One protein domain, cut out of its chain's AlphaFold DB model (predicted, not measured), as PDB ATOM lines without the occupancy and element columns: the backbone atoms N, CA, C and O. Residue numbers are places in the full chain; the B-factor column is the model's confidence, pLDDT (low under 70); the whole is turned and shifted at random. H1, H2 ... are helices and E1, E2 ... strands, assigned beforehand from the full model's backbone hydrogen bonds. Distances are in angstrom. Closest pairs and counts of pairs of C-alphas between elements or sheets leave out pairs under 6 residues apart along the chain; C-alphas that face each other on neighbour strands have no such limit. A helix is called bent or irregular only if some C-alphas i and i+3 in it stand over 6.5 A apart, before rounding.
ATOM      1  N   TRP A   3     304.777 272.610  63.274       94.31
ATOM      2  CA  TRP A   3     304.685 273.384  64.516       94.31
ATOM      3  C   TRP A   3     303.313 273.178  65.161       94.31
ATOM      4  O   TRP A   3     302.362 272.754  64.507       94.31
ATOM      5  N   HIS A   4     303.205 273.477  66.452       94.06
ATOM      6  CA  HIS A   4     301.990 273.252  67.230       94.06
ATOM      7  C   HIS A   4     301.236 274.564  67.452       94.06
ATOM      8  O   HIS A   4     301.810 275.569  67.880       94.06
ATOM      9  N   THR A   5     299.936 274.558  67.188       93.81
ATOM     10  CA  THR A   5     299.028 275.693  67.405       93.81
ATOM     11  C   THR A   5     297.882 275.300  68.319       93.81
ATOM     12  O   THR A   5     297.680 274.115  68.555       93.81
ATOM     13  N   SER A   6     297.090 276.271  68.779       91.50
ATOM     14  CA  SER A   6     295.843 276.018  69.517       91.50
ATOM     15  C   SER A   6     294.787 275.237  68.719       91.50
ATOM     16  O   SER A   6     293.805 274.798  69.302       91.50
ATOM     17  N   TYR A   7     294.983 275.063  67.409       90.19
ATOM     18  CA  TYR A   7     294.119 274.271  66.531       90.19
ATOM     19  C   TYR A   7     294.703 272.891  66.195       90.19
ATOM     20  O   TYR A   7     294.099 272.143  65.430       90.19
ATOM     21  N   GLY A   8     295.883 272.552  66.727       91.06
ATOM     22  CA  GLY A   8     296.589 271.312  66.413       91.06
ATOM     23  C   GLY A   8     297.946 271.526  65.748       91.06
ATOM     24  O   GLY A   8     298.475 272.642  65.669       91.06
ATOM     25  N   GLU A   9     298.536 270.420  65.301       93.31
ATOM     26  CA  GLU A   9     299.785 270.424  64.544       93.31
ATOM     27  C   GLU A   9     299.539 270.907  63.112       93.31
ATOM     28  O   GLU A   9     298.672 270.391  62.409       93.31
ATOM     29  N   ILE A  10     300.332 271.883  62.672       93.38
ATOM     30  CA  ILE A  10     300.356 272.335  61.286       93.38
ATOM     31  C   ILE A  10     301.665 271.881  60.657       93.38
ATOM     32  O   ILE A  10     302.747 272.083  61.215       93.38
ATOM     33  N   SER A  11     301.551 271.297  59.469       94.19
ATOM     34  CA  SER A  11     302.665 270.732  58.720       94.19
ATOM     35  C   SER A  11     302.668 271.269  57.293       94.19
ATOM     36  O   SER A  11     301.694 271.125  56.563       94.19
ATOM     37  N   ILE A  12     303.779 271.885  56.890       93.00
ATOM     38  CA  ILE A  12     303.984 272.436  55.545       93.00
ATOM     39  C   ILE A  12     305.266 271.873  54.939       93.00
ATOM     40  O   ILE A  12     306.309 271.775  55.597       93.00
ATOM     41  N   LEU A  13     305.206 271.537  53.652       94.38
ATOM     42  CA  LEU A  13     306.387 271.271  52.840       94.38
ATOM     43  C   LEU A  13     306.990 272.608  52.398       94.38
ATOM     44  O   LEU A  13     306.442 273.312  51.558       94.38
ATOM     45  N   GLU A  14     308.113 272.973  53.008       92.25
ATOM     46  CA  GLU A  14     308.843 274.200  52.696       92.25
ATOM     47  C   GLU A  14     309.986 273.895  51.723       92.25
ATOM     48  O   GLU A  14     310.710 272.912  51.890       92.25
ATOM     49  N   ARG A  15     310.201 274.785  50.747       92.88
ATOM     50  CA  ARG A  15     311.393 274.755  49.899       92.88
ATOM     51  C   ARG A  15     312.573 275.406  50.619       92.88
ATOM     52  O   ARG A  15     312.518 276.582  50.964       92.88
ATOM     53  N   THR A  16     313.651 274.651  50.800       93.88
ATOM     54  CA  THR A  16     314.893 275.128  51.423       93.88
ATOM     55  C   THR A  16     316.007 275.269  50.395       93.88
ATOM     56  O   THR A  16     316.098 274.473  49.460       93.88
ATOM     57  N   PHE A  17     316.886 276.244  50.590       94.31
ATOM     58  CA  PHE A  17     318.012 276.534  49.709       94.31
ATOM     59  C   PHE A  17     319.322 276.442  50.488       94.31
ATOM     60  O   PHE A  17     319.354 276.699  51.687       94.31
ATOM     61  N   LEU A  18     320.417 276.110  49.811       95.56
ATOM     62  CA  LEU A  18     321.761 276.213  50.372       95.56
ATOM     63  C   LEU A  18     322.442 277.433  49.750       95.56
ATOM     64  O   LEU A  18     322.566 277.511  48.532       95.56
ATOM     65  N   ASN A  19     322.879 278.387  50.571       92.12
ATOM     66  CA  ASN A  19     323.587 279.582  50.117       92.12
ATOM     67  C   ASN A  19     324.892 279.737  50.906       92.12
ATOM     68  O   ASN A  19     324.860 279.862  52.128       92.12
ATOM     69  N   LYS A  20     326.044 279.710  50.220       92.94
ATOM     70  CA  LYS A  20     327.387 279.816  50.833       92.94
ATOM     71  C   LYS A  20     327.577 278.885  52.049       92.94
ATOM     72  O   LYS A  20     328.094 279.297  53.082       92.94
ATOM     73  N   GLY A  21     327.093 277.643  51.949       92.94
ATOM     74  CA  GLY A  21     327.183 276.642  53.020       92.94
ATOM     75  C   GLY A  21     326.186 276.816  54.176       92.94
ATOM     76  O   GLY A  21     326.187 276.002  55.093       92.94
ATOM     77  N   LYS A  22     325.313 277.831  54.143       93.69
ATOM     78  CA  LYS A  22     324.245 278.036  55.134       93.69
ATOM     79  C   LYS A  22     322.886 277.642  54.566       93.69
ATOM     80  O   LYS A  22     322.560 277.962  53.421       93.69
ATOM     81  N   LEU A  23     322.084 276.958  55.381       92.94
ATOM     82  CA  LEU A  23     320.704 276.619  55.044       92.94
ATOM     83  C   LEU A  23     319.841 277.886  55.093       92.94
ATOM     84  O   LEU A  23     319.747 278.543  56.126       92.94
ATOM     85  N   TYR A  24     319.195 278.204  53.979       92.94
ATOM     86  CA  TYR A  24     318.260 279.306  53.831       92.94
ATOM     87  C   TYR A  24     316.830 278.766  53.696       92.94
ATOM     88  O   TYR A  24     316.544 277.919  52.848       92.94
ATOM     89  N   ARG A  25     315.930 279.244  54.563       93.00
ATOM     90  CA  ARG A  25     314.552 278.756  54.724       93.00
ATOM     91  C   ARG A  25     313.564 279.923  54.609       93.00
ATOM     92  O   ARG A  25     313.189 280.486  55.637       93.00
ATOM     93  N   PRO A  26     313.220 280.364  53.383       92.94
ATOM     94  CA  PRO A  26     312.489 281.612  53.182       92.94
ATOM     95  C   PRO A  26     311.173 281.669  53.957       92.94
ATOM     96  O   PRO A  26     310.895 282.674  54.595       92.94
ATOM     97  N   PHE A  27     310.393 280.584  53.954       92.56
ATOM     98  CA  PHE A  27     309.102 280.557  54.636       92.56
ATOM     99  C   PHE A  27     309.274 280.643  56.154       92.56
ATOM    100  O   PHE A  27     308.621 281.461  56.788       92.56
ATOM    101  N   SER A  28     310.183 279.853  56.731       92.75
ATOM    102  CA  SER A  28     310.473 279.889  58.170       92.75
ATOM    103  C   SER A  28     310.918 281.282  58.630       92.75
ATOM    104  O   SER A  28     310.464 281.748  59.672       92.75
ATOM    105  N   TYR A  29     311.750 281.965  57.836       91.50
ATOM    106  CA  TYR A  29     312.192 283.330  58.130       91.50
ATOM    107  C   TYR A  29     311.066 284.359  58.003       91.50
ATOM    108  O   TYR A  29     310.900 285.171  58.903       91.50
ATOM    109  N   THR A  30     310.291 284.332  56.915       93.31
ATOM    110  CA  THR A  30     309.226 285.318  56.675       93.31
ATOM    111  C   THR A  30     308.029 285.130  57.606       93.31
ATOM    112  O   THR A  30     307.429 286.112  58.023       93.31
ATOM    113  N   ALA A  31     307.672 283.888  57.933       91.12
ATOM    114  CA  ALA A  31     306.559 283.587  58.831       91.12
ATOM    115  C   ALA A  31     306.949 283.654  60.319       91.12
ATOM    116  O   ALA A  31     306.078 283.503  61.170       91.12
ATOM    117  N   GLU A  32     308.240 283.819  60.632       92.31
ATOM    118  CA  GLU A  32     308.787 283.791  61.999       92.31
ATOM    119  C   GLU A  32     308.451 282.503  62.776       92.31
ATOM    120  O   GLU A  32     308.376 282.469  64.007       92.31
ATOM    121  N   VAL A  33     308.281 281.394  62.055       92.25
ATOM    122  CA  VAL A  33     307.996 280.080  62.636       92.25
ATOM    123  C   VAL A  33     309.243 279.214  62.517       92.25
ATOM    124  O   VAL A  33     309.904 279.187  61.480       92.25
ATOM    125  N   THR A  34     309.565 278.455  63.560       91.56
ATOM    126  CA  THR A  34     310.643 277.458  63.535       91.56
ATOM    127  C   THR A  34     310.081 276.046  63.655       91.56
ATOM    128  O   THR A  34     308.952 275.828  64.089       91.56
ATOM    129  N   CYS A  35     310.845 275.050  63.207       90.75
ATOM    130  CA  CYS A  35     310.378 273.667  63.236       90.75
ATOM    131  C   CYS A  35     310.158 273.193  64.682       90.75
ATOM    132  O   CYS A  35     311.052 273.334  65.515       90.75
ATOM    133  N   ARG A  36     309.008 272.564  64.937       90.81
ATOM    134  CA  ARG A  36     308.531 272.057  66.232       90.81
ATOM    135  C   ARG A  36     308.331 273.140  67.294       90.81
ATOM    136  O   ARG A  36     308.332 272.834  68.483       90.81
ATOM    137  N   CYS A  37     308.173 274.402  66.890       92.25
ATOM    138  CA  CYS A  37     307.817 275.446  67.840       92.25
ATOM    139  C   CYS A  37     306.342 275.345  68.253       92.25
ATOM    140  O   CYS A  37     305.537 274.645  67.635       92.25
ATOM    141  N   TYR A  38     306.000 276.079  69.305       94.69
ATOM    142  CA  TYR A  38     304.625 276.308  69.727       94.69
ATOM    143  C   TYR A  38     304.230 277.725  69.302       94.69
ATOM    144  O   TYR A  38     305.018 278.656  69.459       94.69
ATOM    145  N   SER A  39     303.027 277.916  68.766       94.50
ATOM    146  CA  SER A  39     302.485 279.255  68.488       94.50
ATOM    147  C   SER A  39     302.404 280.086  69.772       94.50
ATOM    148  O   SER A  39     302.247 279.521  70.853       94.50
ATOM    149  N   LEU A  40     302.446 281.417  69.668       94.62
ATOM    150  CA  LEU A  40     302.356 282.302  70.839       94.62
ATOM    151  C   LEU A  40     301.085 282.070  71.666       94.62
ATOM    152  O   LEU A  40     301.142 282.075  72.891       94.62
ATOM    153  N   VAL A  41     299.952 281.812  71.005       95.25
ATOM    154  CA  VAL A  41     298.683 281.502  71.682       95.25
ATOM    155  C   VAL A  41     298.803 280.213  72.495       95.25
ATOM    156  O   VAL A  41     298.453 280.192  73.669       95.25
ATOM    157  N   LEU A  42     299.360 279.152  71.902       95.06
ATOM    158  CA  LEU A  42     299.562 277.887  72.607       95.06
ATOM    159  C   LEU A  42     300.603 278.005  73.730       95.06
ATOM    160  O   LEU A  42     300.430 277.389  74.776       95.06
ATOM    161  N   GLN A  43     301.649 278.817  73.551       95.94
ATOM    162  CA  GLN A  43     302.616 279.101  74.616       95.94
ATOM    163  C   GLN A  43     301.953 279.772  75.826       95.94
ATOM    164  O   GLN A  43     302.222 279.358  76.949       95.94
ATOM    165  N   ARG A  44     301.045 280.737  75.610       94.88
ATOM    166  CA  ARG A  44     300.270 281.366  76.696       94.88
ATOM    167  C   ARG A  44     299.394 280.358  77.428       94.88
ATOM    168  O   ARG A  44     299.506 280.255  78.636       94.88
ATOM    169  N   ILE A  45     298.635 279.541  76.697       95.00
ATOM    170  CA  ILE A  45     297.811 278.472  77.293       95.00
ATOM    171  C   ILE A  45     298.668 277.543  78.166       95.00
ATOM    172  O   ILE A  45     298.285 277.195  79.280       95.00
ATOM    173  N   ILE A  46     299.839 277.137  77.665       95.44
ATOM    174  CA  ILE A  46     300.782 276.303  78.418       95.44
ATOM    175  C   ILE A  46     301.250 277.015  79.693       95.44
ATOM    176  O   ILE A  46     301.277 276.382  80.745       95.44
ATOM    177  N   ALA A  47     301.624 278.292  79.596       95.19
ATOM    178  CA  ALA A  47     302.118 279.080  80.721       95.19
ATOM    179  C   ALA A  47     301.046 279.299  81.793       95.19
ATOM    180  O   ALA A  47     301.342 279.140  82.973       95.19
ATOM    181  N   ASP A  48     299.807 279.584  81.382       93.88
ATOM    182  CA  ASP A  48     298.666 279.770  82.281       93.88
ATOM    183  C   ASP A  48     298.426 278.491  83.097       93.88
ATOM    184  O   ASP A  48     298.408 278.514  84.327       93.88
ATOM    185  N   PHE A  49     298.377 277.326  82.438       93.69
ATOM    186  CA  PHE A  49     298.300 276.052  83.161       93.69
ATOM    187  C   PHE A  49     299.552 275.755  83.994       93.69
ATOM    188  O   PHE A  49     299.444 275.091  85.025       93.69
ATOM    189  N   GLY A  50     300.727 276.204  83.549       92.38
ATOM    190  CA  GLY A  50     301.995 276.061  84.261       92.38
ATOM    191  C   GLY A  50     302.053 276.832  85.575       92.38
ATOM    192  O   GLY A  50     302.735 276.385  86.495       92.38
ATOM    193  N   ALA A  51     301.316 277.938  85.680       90.88
ATOM    194  CA  ALA A  51     301.160 278.692  86.918       90.88
ATOM    195  C   ALA A  51     300.162 278.032  87.889       90.88
ATOM    196  O   ALA A  51     300.355 278.097  89.101       90.88
ATOM    197  N   ASP A  52     299.134 277.355  87.366       89.94
ATOM    198  CA  ASP A  52     298.015 276.847  88.172       89.94
ATOM    199  C   ASP A  52     298.173 275.403  88.670       89.94
ATOM    200  O   ASP A  52     297.649 275.035  89.726       89.94
ATOM    201  N   VAL A  53     298.804 274.518  87.889       91.69
ATOM    202  CA  VAL A  53     298.850 273.078  88.191       91.69
ATOM    203  C   VAL A  53     300.231 272.472  87.975       91.69
ATOM    204  O   VAL A  53     301.038 272.948  87.185       91.69
ATOM    205  N   SER A  54     300.494 271.338  88.634       90.19
ATOM    206  CA  SER A  54     301.753 270.612  88.441       90.19
ATOM    207  C   SER A  54     301.958 270.184  86.981       90.19
ATOM    208  O   SER A  54     301.019 269.731  86.319       90.19
ATOM    209  N   PHE A  55     303.205 270.234  86.494       89.00
ATOM    210  CA  PHE A  55     303.551 269.930  85.094       89.00
ATOM    211  C   PHE A  55     303.050 268.562  84.607       89.00
ATOM    212  O   PHE A  55     302.651 268.416  83.450       89.00
ATOM    213  N   GLN A  56     302.994 267.561  85.492       88.56
ATOM    214  CA  GLN A  56     302.442 266.240  85.169       88.56
ATOM    215  C   GLN A  56     300.958 266.290  84.765       88.56
ATOM    216  O   GLN A  56     300.519 265.486  83.945       88.56
ATOM    217  N   LYS A  57     300.180 267.229  85.313       92.50
ATOM    218  CA  LYS A  57     298.740 267.369  85.043       92.50
ATOM    219  C   LYS A  57     298.444 268.229  83.813       92.50
ATOM    220  O   LYS A  57     297.386 268.056  83.210       92.50
ATOM    221  N   ILE A  58     299.368 269.107  83.412       92.75
ATOM    222  CA  ILE A  58     299.173 270.045  82.293       92.75
ATOM    223  C   ILE A  58     298.868 269.309  80.991       92.75
ATOM    224  O   ILE A  58     297.900 269.643  80.315       92.75
ATOM    225  N   SER A  59     299.646 268.271  80.666       90.38
ATOM    226  CA  SER A  59     299.487 267.519  79.408       90.38
ATOM    227  C   SER A  59     298.058 266.986  79.244       90.38
ATOM    228  O   SER A  59     297.473 267.073  78.167       90.38
ATOM    229  N   LYS A  60     297.465 266.491  80.342       92.31
ATOM    230  CA  LYS A  60     296.082 266.002  80.363       92.31
ATOM    231  C   LYS A  60     295.076 267.141  80.178       92.31
ATOM    232  O   LYS A  60     294.159 266.992  79.381       92.31
ATOM    233  N   LYS A  61     295.266 268.273  80.864       92.69
ATOM    234  CA  LYS A  61     294.376 269.439  80.742       92.69
ATOM    235  C   LYS A  61     294.390 270.050  79.341       92.69
ATOM    236  O   LYS A  61     293.335 270.357  78.801       92.69
ATOM    237  N   ILE A  62     295.564 270.200  78.729       92.19
ATOM    238  CA  ILE A  62     295.669 270.749  77.368       92.19
ATOM    239  C   ILE A  62     295.003 269.808  76.358       92.19
ATOM    240  O   ILE A  62     294.287 270.274  75.474       92.19
ATOM    241  N   MET A  63     295.171 268.493  76.522       92.56
ATOM    242  CA  MET A  63     294.457 267.511  75.708       92.56
ATOM    243  C   MET A  63     292.936 267.628  75.881       92.56
ATOM    244  O   MET A  63     292.211 267.643  74.895       92.56
ATOM    245  N   GLU A  64     292.449 267.743  77.116       93.62
ATOM    246  CA  GLU A  64     291.018 267.839  77.428       93.62
ATOM    247  C   GLU A  64     290.366 269.109  76.860       93.62
ATOM    248  O   GLU A  64     289.286 269.039  76.281       93.62
ATOM    249  N   HIS A  65     291.028 270.261  76.988       91.75
ATOM    250  CA  HIS A  65     290.455 271.549  76.588       91.75
ATOM    251  C   HIS A  65     290.715 271.925  75.126       91.75
ATOM    252  O   HIS A  65     289.909 272.639  74.534       91.75
ATOM    253  N   TYR A  66     291.831 271.473  74.546       90.75
ATOM    254  CA  TYR A  66     292.274 271.913  73.219       90.75
ATOM    255  C   TYR A  66     292.556 270.762  72.245       90.75
ATOM    256  O   TYR A  66     292.870 271.022  71.087       90.75
ATOM    257  N   GLY A  67     292.472 269.498  72.673       92.25
ATOM    258  CA  GLY A  67     292.743 268.341  71.810       92.25
ATOM    259  C   GLY A  67     294.204 268.220  71.361       92.25
ATOM    260  O   GLY A  67     294.500 267.527  70.389       92.25
ATOM    261  N   ILE A  68     295.130 268.911  72.035       91.44
ATOM    262  CA  ILE A  68     296.548 268.962  71.660       91.44
ATOM    263  C   ILE A  68     297.370 268.195  72.681       91.44
ATOM    264  O   ILE A  68     297.271 268.421  73.887       91.44
ATOM    265  N   ASN A  69     298.252 267.329  72.190       90.81
ATOM    266  CA  ASN A  69     299.241 266.691  73.041       90.81
ATOM    267  C   ASN A  69     300.474 267.588  73.192       90.81
ATOM    268  O   ASN A  69     301.149 267.897  72.210       90.81
ATOM    269  N   VAL A  70     300.796 267.962  74.426       91.69
ATOM    270  CA  VAL A  70     302.031 268.672  74.772       91.69
ATOM    271  C   VAL A  70     302.776 267.823  75.785       91.69
ATOM    272  O   VAL A  70     302.212 267.435  76.801       91.69
ATOM    273  N   SER A  71     304.049 267.525  75.521       92.75
ATOM    274  CA  SER A  71     304.874 266.791  76.487       92.75
ATOM    275  C   SER A  71     305.134 267.620  77.749       92.75
ATOM    276  O   SER A  71     305.359 268.829  77.668       92.75
ATOM    277  N   VAL A  72     305.203 266.952  78.903       94.44
ATOM    278  CA  VAL A  72     305.496 267.574  80.209       94.44
ATOM    279  C   VAL A  72     306.756 268.445  80.157       94.44
ATOM    280  O   VAL A  72     306.743 269.581  80.617       94.44
ATOM    281  N   SER A  73     307.830 267.954  79.532       94.44
ATOM    282  CA  SER A  73     309.094 268.691  79.414       94.44
ATOM    283  C   SER A  73     308.989 269.931  78.526       94.44
ATOM    284  O   SER A  73     309.678 270.920  78.766       94.44
ATOM    285  N   SER A  74     308.130 269.910  77.501       93.50
ATOM    286  CA  SER A  74     307.862 271.103  76.693       93.50
ATOM    287  C   SER A  74     307.036 272.118  77.469       93.50
ATOM    288  O   SER A  74     307.352 273.304  77.424       93.50
ATOM    289  N   ALA A  75     306.022 271.654  78.207       94.31
ATOM    290  CA  ALA A  75     305.206 272.518  79.049       94.31
ATOM    291  C   ALA A  75     306.058 273.233  80.108       94.31
ATOM    292  O   ALA A  75     305.970 274.452  80.249       94.31
ATOM    293  N   GLN A  76     306.953 272.490  80.763       95.00
ATOM    294  CA  GLN A  76     307.932 273.033  81.700       95.00
ATOM    295  C   GLN A  76     308.824 274.093  81.043       95.00
ATOM    296  O   GLN A  76     308.831 275.233  81.489       95.00
ATOM    297  N   LYS A  77     309.505 273.764  79.935       95.25
ATOM    298  CA  LYS A  77     310.410 274.704  79.247       95.25
ATOM    299  C   LYS A  77     309.723 275.996  78.810       95.25
ATOM    300  O   LYS A  77     310.322 277.061  78.890       95.25
ATOM    301  N   VAL A  78     308.493 275.909  78.300       95.06
ATOM    302  CA  VAL A  78     307.724 277.092  77.878       95.06
ATOM    303  C   VAL A  78     307.348 277.945  79.088       95.06
ATOM    304  O   VAL A  78     307.532 279.159  79.050       95.06
ATOM    305  N   THR A  79     306.887 277.314  80.170       95.56
ATOM    306  CA  THR A  79     306.525 278.005  81.415       95.56
ATOM    307  C   THR A  79     307.739 278.694  82.036       95.56
ATOM    308  O   THR A  79     307.690 279.887  82.315       95.56
ATOM    309  N   GLU A  80     308.861 277.983  82.179       95.38
ATOM    310  CA  GLU A  80     310.110 278.517  82.734       95.38
ATOM    311  C   GLU A  80     310.667 279.666  81.894       95.38
ATOM    312  O   GLU A  80     311.086 280.679  82.445       95.38
ATOM    313  N   LYS A  81     310.605 279.566  80.560       94.81
ATOM    314  CA  LYS A  81     311.014 280.656  79.664       94.81
ATOM    315  C   LYS A  81     310.187 281.925  79.892       94.81
ATOM    316  O   LYS A  81     310.725 283.030  79.859       94.81
ATOM    317  N   HIS A  82     308.878 281.788  80.099       93.94
ATOM    318  CA  HIS A  82     308.030 282.933  80.423       93.94
ATOM    319  C   HIS A  82     308.309 283.470  81.830       93.94
ATOM    320  O   HIS A  82     308.409 284.684  81.989       93.94
ATOM    321  N   ALA A  83     308.528 282.597  82.815       92.56
ATOM    322  CA  ALA A  83     308.915 282.996  84.166       92.56
ATOM    323  C   ALA A  83     310.254 283.758  84.188       92.56
ATOM    324  O   ALA A  83     310.369 284.781  84.856       92.56
ATOM    325  N   GLU A  84     311.248 283.324  83.408       93.12
ATOM    326  CA  GLU A  84     312.525 284.029  83.245       93.12
ATOM    327  C   GLU A  84     312.323 285.431  82.652       93.12
ATOM    328  O   GLU A  84     312.900 286.404  83.139       93.12
TER     329      GLU A  84
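AT A GLANCE: This is residues 3 to 84 of the 118 residues of an uncharacterized protein of uncultured Desulfobacterium sp (UniProt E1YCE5). A head of three helices, H2, H3 and H4, set steeply to one another, makes one end of an elongated shape; a thin arm tipped by the strand hairpin E3 and E4 makes the other, where residues 18 to 23 stick out. A second small hairpin, E1 and E2, sits by the first turn of H2, and short H1 lies on the arm's way back to the head. The printed part has 82 residues, with elements in the order E1 E2 E3 E4 H1 H2 H3 H4, two antiparallel two-strand sheets and a mixed class. It is loose, with a radius of gyration of the C-alphas of 15.0 A and spans of 47 by 27 by 17 A.

IN THESE COORDINATES: E1, residues 3 to 5, begins at C-alpha 3 (304.685, 273.384, 64.516); E2 is residues 8 to 11, E3 17 to 19, E4 22 to 24 and H1 26 to 30. H2, residues 40 to 52, is 18.7 A long, H3, 55 to 66, 16.5 A, and H4, 72 to 84, 18.1 A, ending at C-alpha 84 (312.525, 284.029, 83.245). H3 is only just irregular: C-alphas 56 and 59 are 6.6 A apart.

HOW THE PARTS SIT: In hairpin E1 and E2, N 5 and O 8 are 2.8 A apart, within hydrogen-bond range; in hairpin E3 and E4, N 24 and O 17 are, at 2.7 A. The closest C-alphas of E1 and H2, Thr 5 and Leu 42, are 5.7 A apart. H1 touches no helix. H2 touches H3 with residues 46 to 50 alone, closest C-alphas Phe 49 and Ile 58, 6.1 A, at a steep tilt of 50 degrees, opposite ways. H4 touches H2, closest C-alphas Ala 47 and Thr 79, 4.6 A, about perpendicular at 89 degrees. H4 touches H3 with residues 72 to 76 alone, closest C-alphas Phe 55 and Val 72, 5.8 A, about perpendicular at 81 degrees. Every O i to N i+4 pair is within hydrogen-bond range in H1, H2 and H4; in H3, 6 of 8 are.

THE WHOLE: The C-alphas farthest apart, Lys 20 and Asp 52, are 47.6 A apart. The printed part has no cut and no long link, and no printed residue is under 70 in pLDDT.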